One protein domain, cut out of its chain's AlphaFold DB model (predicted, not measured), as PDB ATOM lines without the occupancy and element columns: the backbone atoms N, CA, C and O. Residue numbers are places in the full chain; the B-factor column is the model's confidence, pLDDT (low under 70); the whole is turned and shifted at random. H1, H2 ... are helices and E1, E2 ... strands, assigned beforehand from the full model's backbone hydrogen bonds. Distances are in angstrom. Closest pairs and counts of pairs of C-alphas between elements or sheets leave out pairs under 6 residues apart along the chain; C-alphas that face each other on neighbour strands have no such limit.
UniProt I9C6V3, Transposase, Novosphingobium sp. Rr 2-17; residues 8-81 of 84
ATOM      1  N   LEU A   8     111.033 137.133  57.682       94.06
ATOM      2  CA  LEU A   8     110.514 138.018  58.725       94.06
ATOM      3  C   LEU A   8     109.036 138.312  58.451       94.06
ATOM      4  O   LEU A   8     108.700 139.011  57.496       94.06
ATOM      5  N   VAL A   9     108.151 137.802  59.303       93.44
ATOM      6  CA  VAL A   9     106.702 137.999  59.180       93.44
ATOM      7  C   VAL A   9     106.232 139.007  60.221       93.44
ATOM      8  O   VAL A   9     106.370 138.769  61.418       93.44
ATOM      9  N   GLY A  10     105.656 140.120  59.765       94.06
ATOM     10  CA  GLY A  10     105.002 141.113  60.614       94.06
ATOM     11  C   GLY A  10     103.490 140.899  60.668       94.06
ATOM     12  O   GLY A  10     102.810 140.973  59.647       94.06
ATOM     13  N   GLU A  11     102.950 140.664  61.858       92.56
ATOM     14  CA  GLU A  11     101.516 140.636  62.123       92.56
ATOM     15  C   GLU A  11     101.066 141.983  62.693       92.56
ATOM     16  O   GLU A  11     101.533 142.410  63.749       92.56
ATOM     17  N   HIS A  12     100.109 142.618  62.017       93.94
ATOM     18  CA  HIS A  12      99.421 143.810  62.504       93.94
ATOM     19  C   HIS A  12      98.071 143.415  63.095       93.94
ATOM     20  O   HIS A  12      97.228 142.844  62.401       93.94
ATOM     21  N   ARG A  13      97.861 143.724  64.373       90.00
ATOM     22  CA  ARG A  13      96.620 143.413  65.085       90.00
ATOM     23  C   ARG A  13      95.703 144.631  65.145       90.00
ATOM     24  O   ARG A  13      96.151 145.775  65.107       90.00
ATOM     25  N   LEU A  14      94.400 144.378  65.274       92.31
ATOM     26  CA  LEU A  14      93.370 145.426  65.315       92.31
ATOM     27  C   LEU A  14      93.494 146.352  66.537       92.31
ATOM     28  O   LEU A  14      93.061 147.496  66.480       92.31
ATOM     29  N   ASN A  15      94.117 145.884  67.620       93.88
ATOM     30  CA  ASN A  15      94.419 146.677  68.817       93.88
ATOM     31  C   ASN A  15      95.649 147.597  68.648       93.88
ATOM     32  O   ASN A  15      96.079 148.222  69.613       93.88
ATOM     33  N   GLY A  16      96.235 147.667  67.448       93.56
ATOM     34  CA  GLY A  16      97.432 148.460  67.161       93.56
ATOM     35  C   GLY A  16      98.750 147.766  67.514       93.56
ATOM     36  O   GLY A  16      99.814 148.296  67.189       93.56
ATOM     37  N   GLU A  17      98.711 146.577  68.123       94.38
ATOM     38  CA  GLU A  17      99.915 145.797  68.398       94.38
ATOM     39  C   GLU A  17     100.541 145.256  67.112       94.38
ATOM     40  O   GLU A  17      99.861 144.901  66.141       94.38
ATOM     41  N   ARG A  18     101.870 145.145  67.137       94.38
ATOM     42  CA  ARG A  18     102.654 144.497  66.087       94.38
ATOM     43  C   ARG A  18     103.443 143.354  66.690       94.38
ATOM     44  O   ARG A  18     104.118 143.545  67.701       94.38
ATOM     45  N   GLN A  19     103.372 142.191  66.061       92.00
ATOM     46  CA  GLN A  19     104.219 141.054  66.405       92.00
ATOM     47  C   GLN A  19     105.069 140.663  65.209       92.00
ATOM     48  O   GLN A  19     104.626 140.768  64.069       92.00
ATOM     49  N   TYR A  20     106.291 140.222  65.477       93.56
ATOM     50  CA  TYR A  20     107.229 139.804  64.450       93.56
ATOM     51  C   TYR A  20     107.664 138.371  64.716       93.56
ATOM     52  O   TYR A  20     107.940 138.003  65.857       93.56
ATOM     53  N   TYR A  21     107.727 137.580  63.652       92.50
ATOM     54  CA  TYR A  21     108.116 136.177  63.697       92.50
ATOM     55  C   TYR A  21     109.244 135.937  62.699       92.50
ATOM     56  O   TYR A  21     109.192 136.442  61.578       92.50
ATOM     57  N   LEU A  22     110.244 135.163  63.113       93.81
ATOM     58  CA  LEU A  22     111.348 134.735  62.261       93.81
ATOM     59  C   LEU A  22     111.170 133.251  61.922       93.81
ATOM     60  O   LEU A  22     110.875 132.454  62.814       93.81
ATOM     61  N   SER A  23     111.344 132.880  60.655       92.31
ATOM     62  CA  SER A  23     111.261 131.488  60.209       92.31
ATOM     63  C   SER A  23     112.376 131.153  59.224       92.31
ATOM     64  O   SER A  23     112.695 131.945  58.345       92.31
ATOM     65  N   ASN A  24     112.939 129.956  59.371       93.44
ATOM     66  CA  ASN A  24     113.929 129.360  58.474       93.44
ATOM     67  C   ASN A  24     113.287 128.456  57.402       93.44
ATOM     68  O   ASN A  24     113.944 127.566  56.868       93.44
ATOM     69  N   LEU A  25     111.987 128.619  57.136       93.06
ATOM     70  CA  LEU A  25     111.316 127.911  56.049       93.06
ATOM     71  C   LEU A  25     111.878 128.353  54.682       93.06
ATOM     72  O   LEU A  25     112.327 129.495  54.568       93.06
ATOM     73  N   PRO A  26     111.838 127.489  53.646       94.25
ATOM     74  CA  PRO A  26     112.356 127.816  52.315       94.25
ATOM     75  C   PRO A  26     111.799 129.132  51.755       94.25
ATOM     76  O   PRO A  26     110.653 129.497  52.039       94.25
ATOM     77  N   ALA A  27     112.573 129.829  50.925       91.69
ATOM     78  CA  ALA A  27     112.181 131.105  50.314       91.69
ATOM     79  C   ALA A  27     110.953 130.989  49.388       91.69
ATOM     80  O   ALA A  27     110.282 131.976  49.099       91.69
ATOM     81  N   GLU A  28     110.614 129.779  48.947       94.25
ATOM     82  CA  GLU A  28     109.447 129.482  48.116       94.25
ATOM     83  C   GLU A  28     108.173 129.227  48.941       94.25
ATOM     84  O   GLU A  28     107.097 129.025  48.373       94.25
ATOM     85  N   THR A  29     108.274 129.229  50.275       95.50
ATOM     86  CA  THR A  29     107.147 128.954  51.176       95.50
ATOM     87  C   THR A  29     106.034 129.974  50.973       95.50
ATOM     88  O   THR A  29     106.236 131.186  51.079       95.50
ATOM     89  N   ALA A  30     104.815 129.492  50.733       95.88
ATOM     90  CA  ALA A  30     103.672 130.371  50.550       95.88
ATOM     91  C   ALA A  30     103.343 131.141  51.842       95.88
ATOM     92  O   ALA A  30     103.347 130.591  52.945       95.88
ATOM     93  N   ILE A  31     102.920 132.403  51.712       92.88
ATOM     94  CA  ILE A  31     102.549 133.241  52.868       92.88
ATOM     95  C   ILE A  31     101.455 132.612  53.744       92.88
ATOM     96  O   ILE A  31     101.427 132.804  54.959       92.88
ATOM     97  N   ARG A  32     100.558 131.823  53.139       94.62
ATOM     98  CA  ARG A  32      99.500 131.104  53.855       94.62
ATOM     99  C   ARG A  32     100.063 130.020  54.771       94.62
ATOM    100  O   ARG A  32      99.533 129.822  55.859       94.62
ATOM    101  N   GLU A  33     101.126 129.350  54.345       94.81
ATOM    102  CA  GLU A  33     101.813 128.328  55.133       94.81
ATOM    103  C   GLU A  33     102.594 128.971  56.280       94.81
ATOM    104  O   GLU A  33     102.466 128.520  57.417       94.81
ATOM    105  N   LEU A  34     103.285 130.092  56.025       94.00
ATOM    106  CA  LEU A  34     103.930 130.895  57.075       94.00
ATOM    107  C   LEU A  34     102.921 131.337  58.142       94.00
ATOM    108  O   LEU A  34     103.133 131.122  59.337       94.00
ATOM    109  N   ALA A  35     101.793 131.914  57.718       92.31
ATOM    110  CA  ALA A  35     100.728 132.322  58.625       92.31
ATOM    111  C   ALA A  35     100.148 131.123  59.393       92.31
ATOM    112  O   ALA A  35      99.950 131.212  60.604       92.31
ATOM    113  N   GLY A  36      99.920 129.995  58.714       93.50
ATOM    114  CA  GLY A  36      99.446 128.755  59.327       93.50
ATOM    115  C   GLY A  36     100.388 128.244  60.418       93.50
ATOM    116  O   GLY A  36      99.938 127.985  61.532       93.50
ATOM    117  N   ALA A  37     101.691 128.182  60.142       92.25
ATOM    118  CA  ALA A  37     102.705 127.760  61.106       92.25
ATOM    119  C   ALA A  37     102.772 128.698  62.325       92.25
ATOM    120  O   ALA A  37     102.759 128.243  63.471       92.25
ATOM    121  N   ILE A  38     102.761 130.015  62.092       91.50
ATOM    122  CA  ILE A  38     102.748 131.024  63.163       91.50
ATOM    123  C   ILE A  38     101.508 130.867  64.050       91.50
ATOM    124  O   ILE A  38     101.609 130.950  65.276       91.50
ATOM    125  N   LYS A  39     100.333 130.631  63.456       90.50
ATOM    126  CA  LYS A  39      99.086 130.448  64.210       90.50
ATOM    127  C   LYS A  39      99.002 129.091  64.904       90.50
ATOM    128  O   LYS A  39      98.474 129.030  66.011       90.50
ATOM    129  N   ALA A  40      99.579 128.034  64.337       91.19
ATOM    130  CA  ALA A  40      99.648 126.723  64.980       91.19
ATOM    131  C   ALA A  40     100.437 126.757  66.302       91.19
ATOM    132  O   ALA A  40     100.062 126.074  67.257       91.19
ATOM    133  N   ARG A  41     101.470 127.609  66.405       86.56
ATOM    134  CA  ARG A  41     102.185 127.846  67.674       86.56
ATOM    135  C   ARG A  41     101.234 128.290  68.787       86.56
ATOM    136  O   ARG A  41     101.303 127.767  69.894       86.56
ATOM    137  N   TRP A  42     100.328 129.220  68.483       86.94
ATOM    138  CA  TRP A  42      99.349 129.705  69.458       86.94
ATOM    139  C   TRP A  42      98.399 128.598  69.924       86.94
ATOM    140  O   TRP A  42      98.100 128.509  71.109       86.94
ATOM    141  N   ILE A  43      97.968 127.715  69.017       89.31
ATOM    142  CA  ILE A  43      97.112 126.570  69.368       89.31
ATOM    143  C   ILE A  43      97.819 125.664  70.387       89.31
ATOM    144  O   ILE A  43      97.197 125.230  71.352       89.31
ATOM    145  N   CYS A  44      99.123 125.429  70.225       89.50
ATOM    146  CA  CYS A  44      99.907 124.643  71.182       89.50
ATOM    147  C   CYS A  44      99.992 125.324  72.557       89.50
ATOM    148  O   CYS A  44      99.859 124.662  73.585       89.50
ATOM    149  N   GLU A  45     100.190 126.644  72.587       91.38
ATOM    150  CA  GLU A  45     100.218 127.422  73.832       91.38
ATOM    151  C   GLU A  45      98.871 127.380  74.549       91.38
ATOM    152  O   GLU A  45      98.821 127.132  75.754       91.38
ATOM    153  N   GLN A  46      97.778 127.558  73.809       91.75
ATOM    154  CA  GLN A  46      96.428 127.464  74.346       91.75
ATOM    155  C   GLN A  46      96.132 126.061  74.890       91.75
ATOM    156  O   GLN A  46      95.664 125.943  76.021       91.75
ATOM    157  N   ALA A  47      96.469 125.004  74.143       92.12
ATOM    158  CA  ALA A  47      96.314 123.622  74.599       92.12
ATOM    159  C   ALA A  47      97.080 123.372  75.906       92.12
ATOM    160  O   ALA A  47      96.544 122.782  76.840       92.12
ATOM    161  N   HIS A  48      98.310 123.881  76.021       92.19
ATOM    162  CA  HIS A  48      99.104 123.765  77.247       92.19
ATOM    163  C   HIS A  48      98.484 124.506  78.437       92.19
ATOM    164  O   HIS A  48      98.518 123.997  79.557       92.19
ATOM    165  N   GLN A  49      97.905 125.689  78.209       94.75
ATOM    166  CA  GLN A  49      97.185 126.428  79.251       94.75
ATOM    167  C   GLN A  49      95.947 125.665  79.730       94.75
ATOM    168  O   GLN A  49      95.741 125.560  80.935       94.75
ATOM    169  N   GLN A  50      95.169 125.079  78.818       93.81
ATOM    170  CA  GLN A  50      93.995 124.270  79.172       93.81
ATOM    171  C   GLN A  50      94.388 122.995  79.922       93.81
ATOM    172  O   GLN A  50      93.810 122.678  80.961       93.81
ATOM    173  N   LEU A  51      95.423 122.293  79.448       94.81
ATOM    174  CA  LEU A  51      95.949 121.103  80.117       94.81
ATOM    175  C   LEU A  51      96.326 121.396  81.576       94.81
ATOM    176  O   LEU A  51      96.036 120.583  82.449       94.81
ATOM    177  N   LYS A  52      96.945 122.548  81.849       94.12
ATOM    178  CA  LYS A  52      97.270 122.981  83.215       94.12
ATOM    179  C   LYS A  52      96.036 123.434  83.987       94.12
ATOM    180  O   LYS A  52      95.653 122.785  84.950       94.12
ATOM    181  N   GLY A  53      95.385 124.499  83.529       93.69
ATOM    182  CA  GLY A  53      94.344 125.180  84.295       93.69
ATOM    183  C   GLY A  53      93.049 124.385  84.459       93.69
ATOM    184  O   GLY A  53      92.431 124.451  85.515       93.69
ATOM    185  N   GLU A  54      92.631 123.636  83.439       92.00
ATOM    186  CA  GLU A  54      91.341 122.928  83.450       92.00
ATOM    187  C   GLU A  54      91.504 121.446  83.798       92.00
ATOM    188  O   GLU A  54      90.672 120.874  84.501       92.00
ATOM    189  N   LEU A  55      92.581 120.815  83.320       92.56
ATOM    190  CA  LEU A  55      92.783 119.364  83.421       92.56
ATOM    191  C   LEU A  55      93.865 118.962  84.435       92.56
ATOM    192  O   LEU A  55      94.164 117.773  84.587       92.56
ATOM    193  N   GLY A  56      94.437 119.939  85.143       94.25
ATOM    194  CA  GLY A  56      95.314 119.729  86.289       94.25
ATOM    195  C   GLY A  56      96.670 119.122  85.950       94.25
ATOM    196  O   GLY A  56      97.228 118.402  86.778       94.25
ATOM    197  N   LEU A  57      97.222 119.366  84.755       95.62
ATOM    198  CA  LEU A  57      98.562 118.890  84.373       95.62
ATOM    199  C   LEU A  57      99.640 119.304  85.391       95.62
ATOM    200  O   LEU A  57     100.612 118.578  85.592       95.62
ATOM    201  N   ASP A  58      99.468 120.453  86.038       95.19
ATOM    202  CA  ASP A  58     100.361 121.015  87.054       95.19
ATOM    203  C   ASP A  58      99.976 120.658  88.503       95.19
ATOM    204  O   ASP A  58     100.648 121.097  89.431       95.19
ATOM    205  N   HIS A  59      98.968 119.806  88.714       94.81
ATOM    206  CA  HIS A  59      98.519 119.374  90.048       94.81
ATOM    207  C   HIS A  59      99.216 118.099  90.564       94.81
ATOM    208  O   HIS A  59      98.847 117.557  91.605       94.81
ATOM    209  N   PHE A  60     100.194 117.555  89.836       93.38
ATOM    210  CA  PHE A  60     100.887 116.341  90.262       93.38
ATOM    211  C   PHE A  60     101.926 116.628  91.363       93.38
ATOM    212  O   PHE A  60     102.925 117.298  91.118       93.38
ATOM    213  N   GLU A  61     101.749 116.032  92.546       94.50
ATOM    214  CA  GLU A  61     102.636 116.223  93.716       94.50
ATOM    215  C   GLU A  61     103.454 114.968  94.098       94.50
ATOM    216  O   GLU A  61     104.136 114.921  95.127       94.50
ATOM    217  N   GLY A  62     103.393 113.909  93.286       93.38
ATOM    218  CA  GLY A  62     104.124 112.669  93.550       93.38
ATOM    219  C   GLY A  62     105.636 112.790  93.317       93.38
ATOM    220  O   GLY A  62     106.125 113.692  92.647       93.38
ATOM    221  N   ARG A  63     106.407 111.830  93.848       94.25
ATOM    222  CA  ARG A  63     107.888 111.837  93.784       94.25
ATOM    223  C   ARG A  63     108.504 110.715  92.946       94.25
ATOM    224  O   ARG A  63     109.716 110.532  92.954       94.25
ATOM    225  N   SER A  64     107.683 109.930  92.252       94.19
ATOM    226  CA  SER A  64     108.182 108.893  91.345       94.19
ATOM    227  C   SER A  64     108.458 109.473  89.962       94.19
ATOM    228  O   SER A  64     107.798 110.416  89.543       94.19
ATOM    229  N   TRP A  65     109.385 108.868  89.220       91.19
ATOM    230  CA  TRP A  65     109.616 109.218  87.816       91.19
ATOM    231  C   TRP A  65     108.433 108.831  86.919       91.19
ATOM    232  O   TRP A  65     108.053 109.562  86.013       91.19
ATOM    233  N   THR A  66     107.801 107.689  87.183       96.44
ATOM    234  CA  THR A  66     106.688 107.179  86.368       96.44
ATOM    235  C   THR A  66     105.369 107.910  86.611       96.44
ATOM    236  O   THR A  66     104.524 107.946  85.722       96.44
ATOM    237  N   GLY A  67     105.174 108.472  87.806       95.88
ATOM    238  CA  GLY A  67     103.965 109.200  88.189       95.88
ATOM    239  C   GLY A  67     103.619 110.383  87.276       95.88
ATOM    240  O   GLY A  67     102.529 110.359  86.706       95.88
ATOM    241  N   PRO A  68     104.520 111.360  87.047       95.38
ATOM    242  CA  PRO A  68     104.227 112.509  86.194       95.38
ATOM    243  C   PRO A  68     103.996 112.109  84.730       95.38
ATOM    244  O   PRO A  68     103.161 112.710  84.069       95.38
ATOM    245  N   HIS A  69     104.651 111.052  84.229       95.06
ATOM    246  CA  HIS A  69     104.401 110.543  82.871       95.06
ATOM    247  C   HIS A  69     102.981 109.999  82.710       95.06
ATOM    248  O   HIS A  69     102.310 110.295  81.723       95.06
ATOM    249  N   ARG A  70     102.508 109.211  83.684       95.94
ATOM    250  CA  ARG A  70     101.134 108.691  83.676       95.94
ATOM    251  C   ARG A  70     100.122 109.820  83.831       95.94
ATOM    252  O   ARG A  70      99.127 109.823  83.117       95.94
ATOM    253  N   HIS A  71     100.394 110.772  84.720       96.56
ATOM    254  CA  HIS A  71      99.548 111.945  84.926       96.56
ATOM    255  C   HIS A  71      99.401 112.766  83.643       96.56
ATOM    256  O   HIS A  71      98.288 112.962  83.168       96.56
ATOM    257  N   ALA A  72     100.521 113.134  83.014       95.81
ATOM    258  CA  ALA A  72     100.521 113.880  81.760       95.81
ATOM    259  C   ALA A  72      99.779 113.139  80.638       95.81
ATOM    260  O   ALA A  72      98.983 113.751  79.929       95.81
ATOM    261  N   LEU A  73      99.984 111.821  80.507       95.69
ATOM    262  CA  LEU A  73      99.258 111.002  79.534       95.69
ATOM    263  C   LEU A  73      97.742 111.048  79.773       95.69
ATOM    264  O   LEU A  73      96.986 111.243  78.825       95.69
ATOM    265  N   MET A  74      97.294 110.896  81.021       95.50
ATOM    266  CA  MET A  74      95.866 110.937  81.356       95.50
ATOM    267  C   MET A  74      95.253 112.313  81.074       95.50
ATOM    268  O   MET A  74      94.180 112.380  80.476       95.50
ATOM    269  N   THR A  75      95.944 113.402  81.423       95.44
ATOM    270  CA  THR A  75      95.504 114.771  81.115       95.44
ATOM    271  C   THR A  75      95.424 115.012  79.599       95.44
ATOM    272  O   THR A  75      94.447 115.587  79.125       95.44
ATOM    273  N   MET A  76      96.386 114.518  78.810       94.62
ATOM    274  CA  MET A  76      96.339 114.614  77.342       94.62
ATOM    275  C   MET A  76      95.197 113.794  76.728       94.62
ATOM    276  O   MET A  76      94.547 114.262  75.796       94.62
ATOM    277  N   ILE A  77      94.922 112.593  77.250       94.81
ATOM    278  CA  ILE A  77      93.776 111.779  76.811       94.81
ATOM    279  C   ILE A  77      92.461 112.502  77.119       94.81
ATOM    280  O   ILE A  77      91.587 112.550  76.259       94.81
ATOM    281  N   ALA A  78      92.331 113.098  78.310       93.56
ATOM    282  CA  ALA A  78      91.152 113.880  78.681       93.56
ATOM    283  C   ALA A  78      90.961 115.102  77.766       93.56
ATOM    284  O   ALA A  78      89.843 115.374  77.343       93.56
ATOM    285  N   TYR A  79      92.050 115.786  77.402       92.50
ATOM    286  CA  TYR A  79      92.022 116.903  76.453       92.50
ATOM    287  C   TYR A  79      91.571 116.488  75.047       92.50
ATOM    288  O   TYR A  79      90.837 117.217  74.388       92.50
ATOM    289  N   ALA A  80      92.009 115.314  74.582       91.69
ATOM    290  CA  ALA A  80      91.676 114.791  73.259       91.69
ATOM    291  C   ALA A  80      90.283 114.139  73.189       91.69
ATOM    292  O   ALA A  80      89.819 113.807  72.094       91.69
ATOM    293  N   PHE A  81      89.623 113.920  74.329       88.31
ATOM    294  CA  PHE A  81      88.289 113.342  74.354       88.31
ATOM    295  C   PHE A  81      87.256 114.385  73.887       88.31
ATOM    296  O   PHE A  81      87.282 115.517  74.371       88.31
TER     297      PHE A  81
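AT A GLANCE: This is residues 8 to 81 of the 84 residues of the protein "Transposase" of Novosphingobium sp. Rr 2-17 (UniProt I9C6V3). One long helix, H1, bridges two separate parts: a two-stranded hairpin, E1 and E2, beside its first residues, and a shorter helix, H2, steeply slanted near its other end. Between these parts the stretch 39 to 46 of H1 stands free. The 74 printed residues hold two named strands and then two named helices, in the order E1, E2, H1, H2; the sheet E1 - E2 is antiparallel, and the class is mixed, helices and strands. The whole is extended, with a radius of gyration of the C-alphas of 17.5 A, and spans 46 by 31 by 24 A, only just elongated.

HOW THE PARTS SIT: E1, residues 8 to 12, and E2, residues 18 to 23, form a hairpin with a tight link, antiparallel at 156 degrees. N 9 and O 21 are 2.8 A apart and N 19 and O 11 3.0 A, both within hydrogen-bond range. H1, residues 31 to 53, comes closest to E2 at the C-alphas of Tyr 21 and Ile 38, 7.5 A apart, and to E1 at those of Val 9 and Leu 34, 7.9 A apart. H1 and H2, residues 66 to 80, only just touch, with 3 pairs of C-alphas within 8 A; the closest are those of Leu 51 and Thr 75, 6.4 A apart. H1 touches H2 with residue 51 alone, and H2 touches H1 with residues 75 to 79 alone. Their lines stand at a steep tilt of 61 degrees, opposite ways. H2 is apart from E1 and E2. Every O i to N i+4 pair is within hydrogen-bond range in H2, and 18 of 19 in H1.

IN THESE COORDINATES: E1 begins at C-alpha 8 (110.514, 138.018, 58.725) and is 13.1 A long; E2 is 16.7 A long. H1 runs 33.5 A from C-alpha 31 (102.549, 133.241, 52.868), and H2 runs 21.3 A to C-alpha 80 (91.676, 114.791, 73.259).

THE WHOLE: The C-alphas farthest apart, of Glu 28 and Arg 63, are 49.0 A apart. The link from H1 to H2, residues 54 to 65, is long. The printed part has no cut, and no printed residue is under 70 in pLDDT.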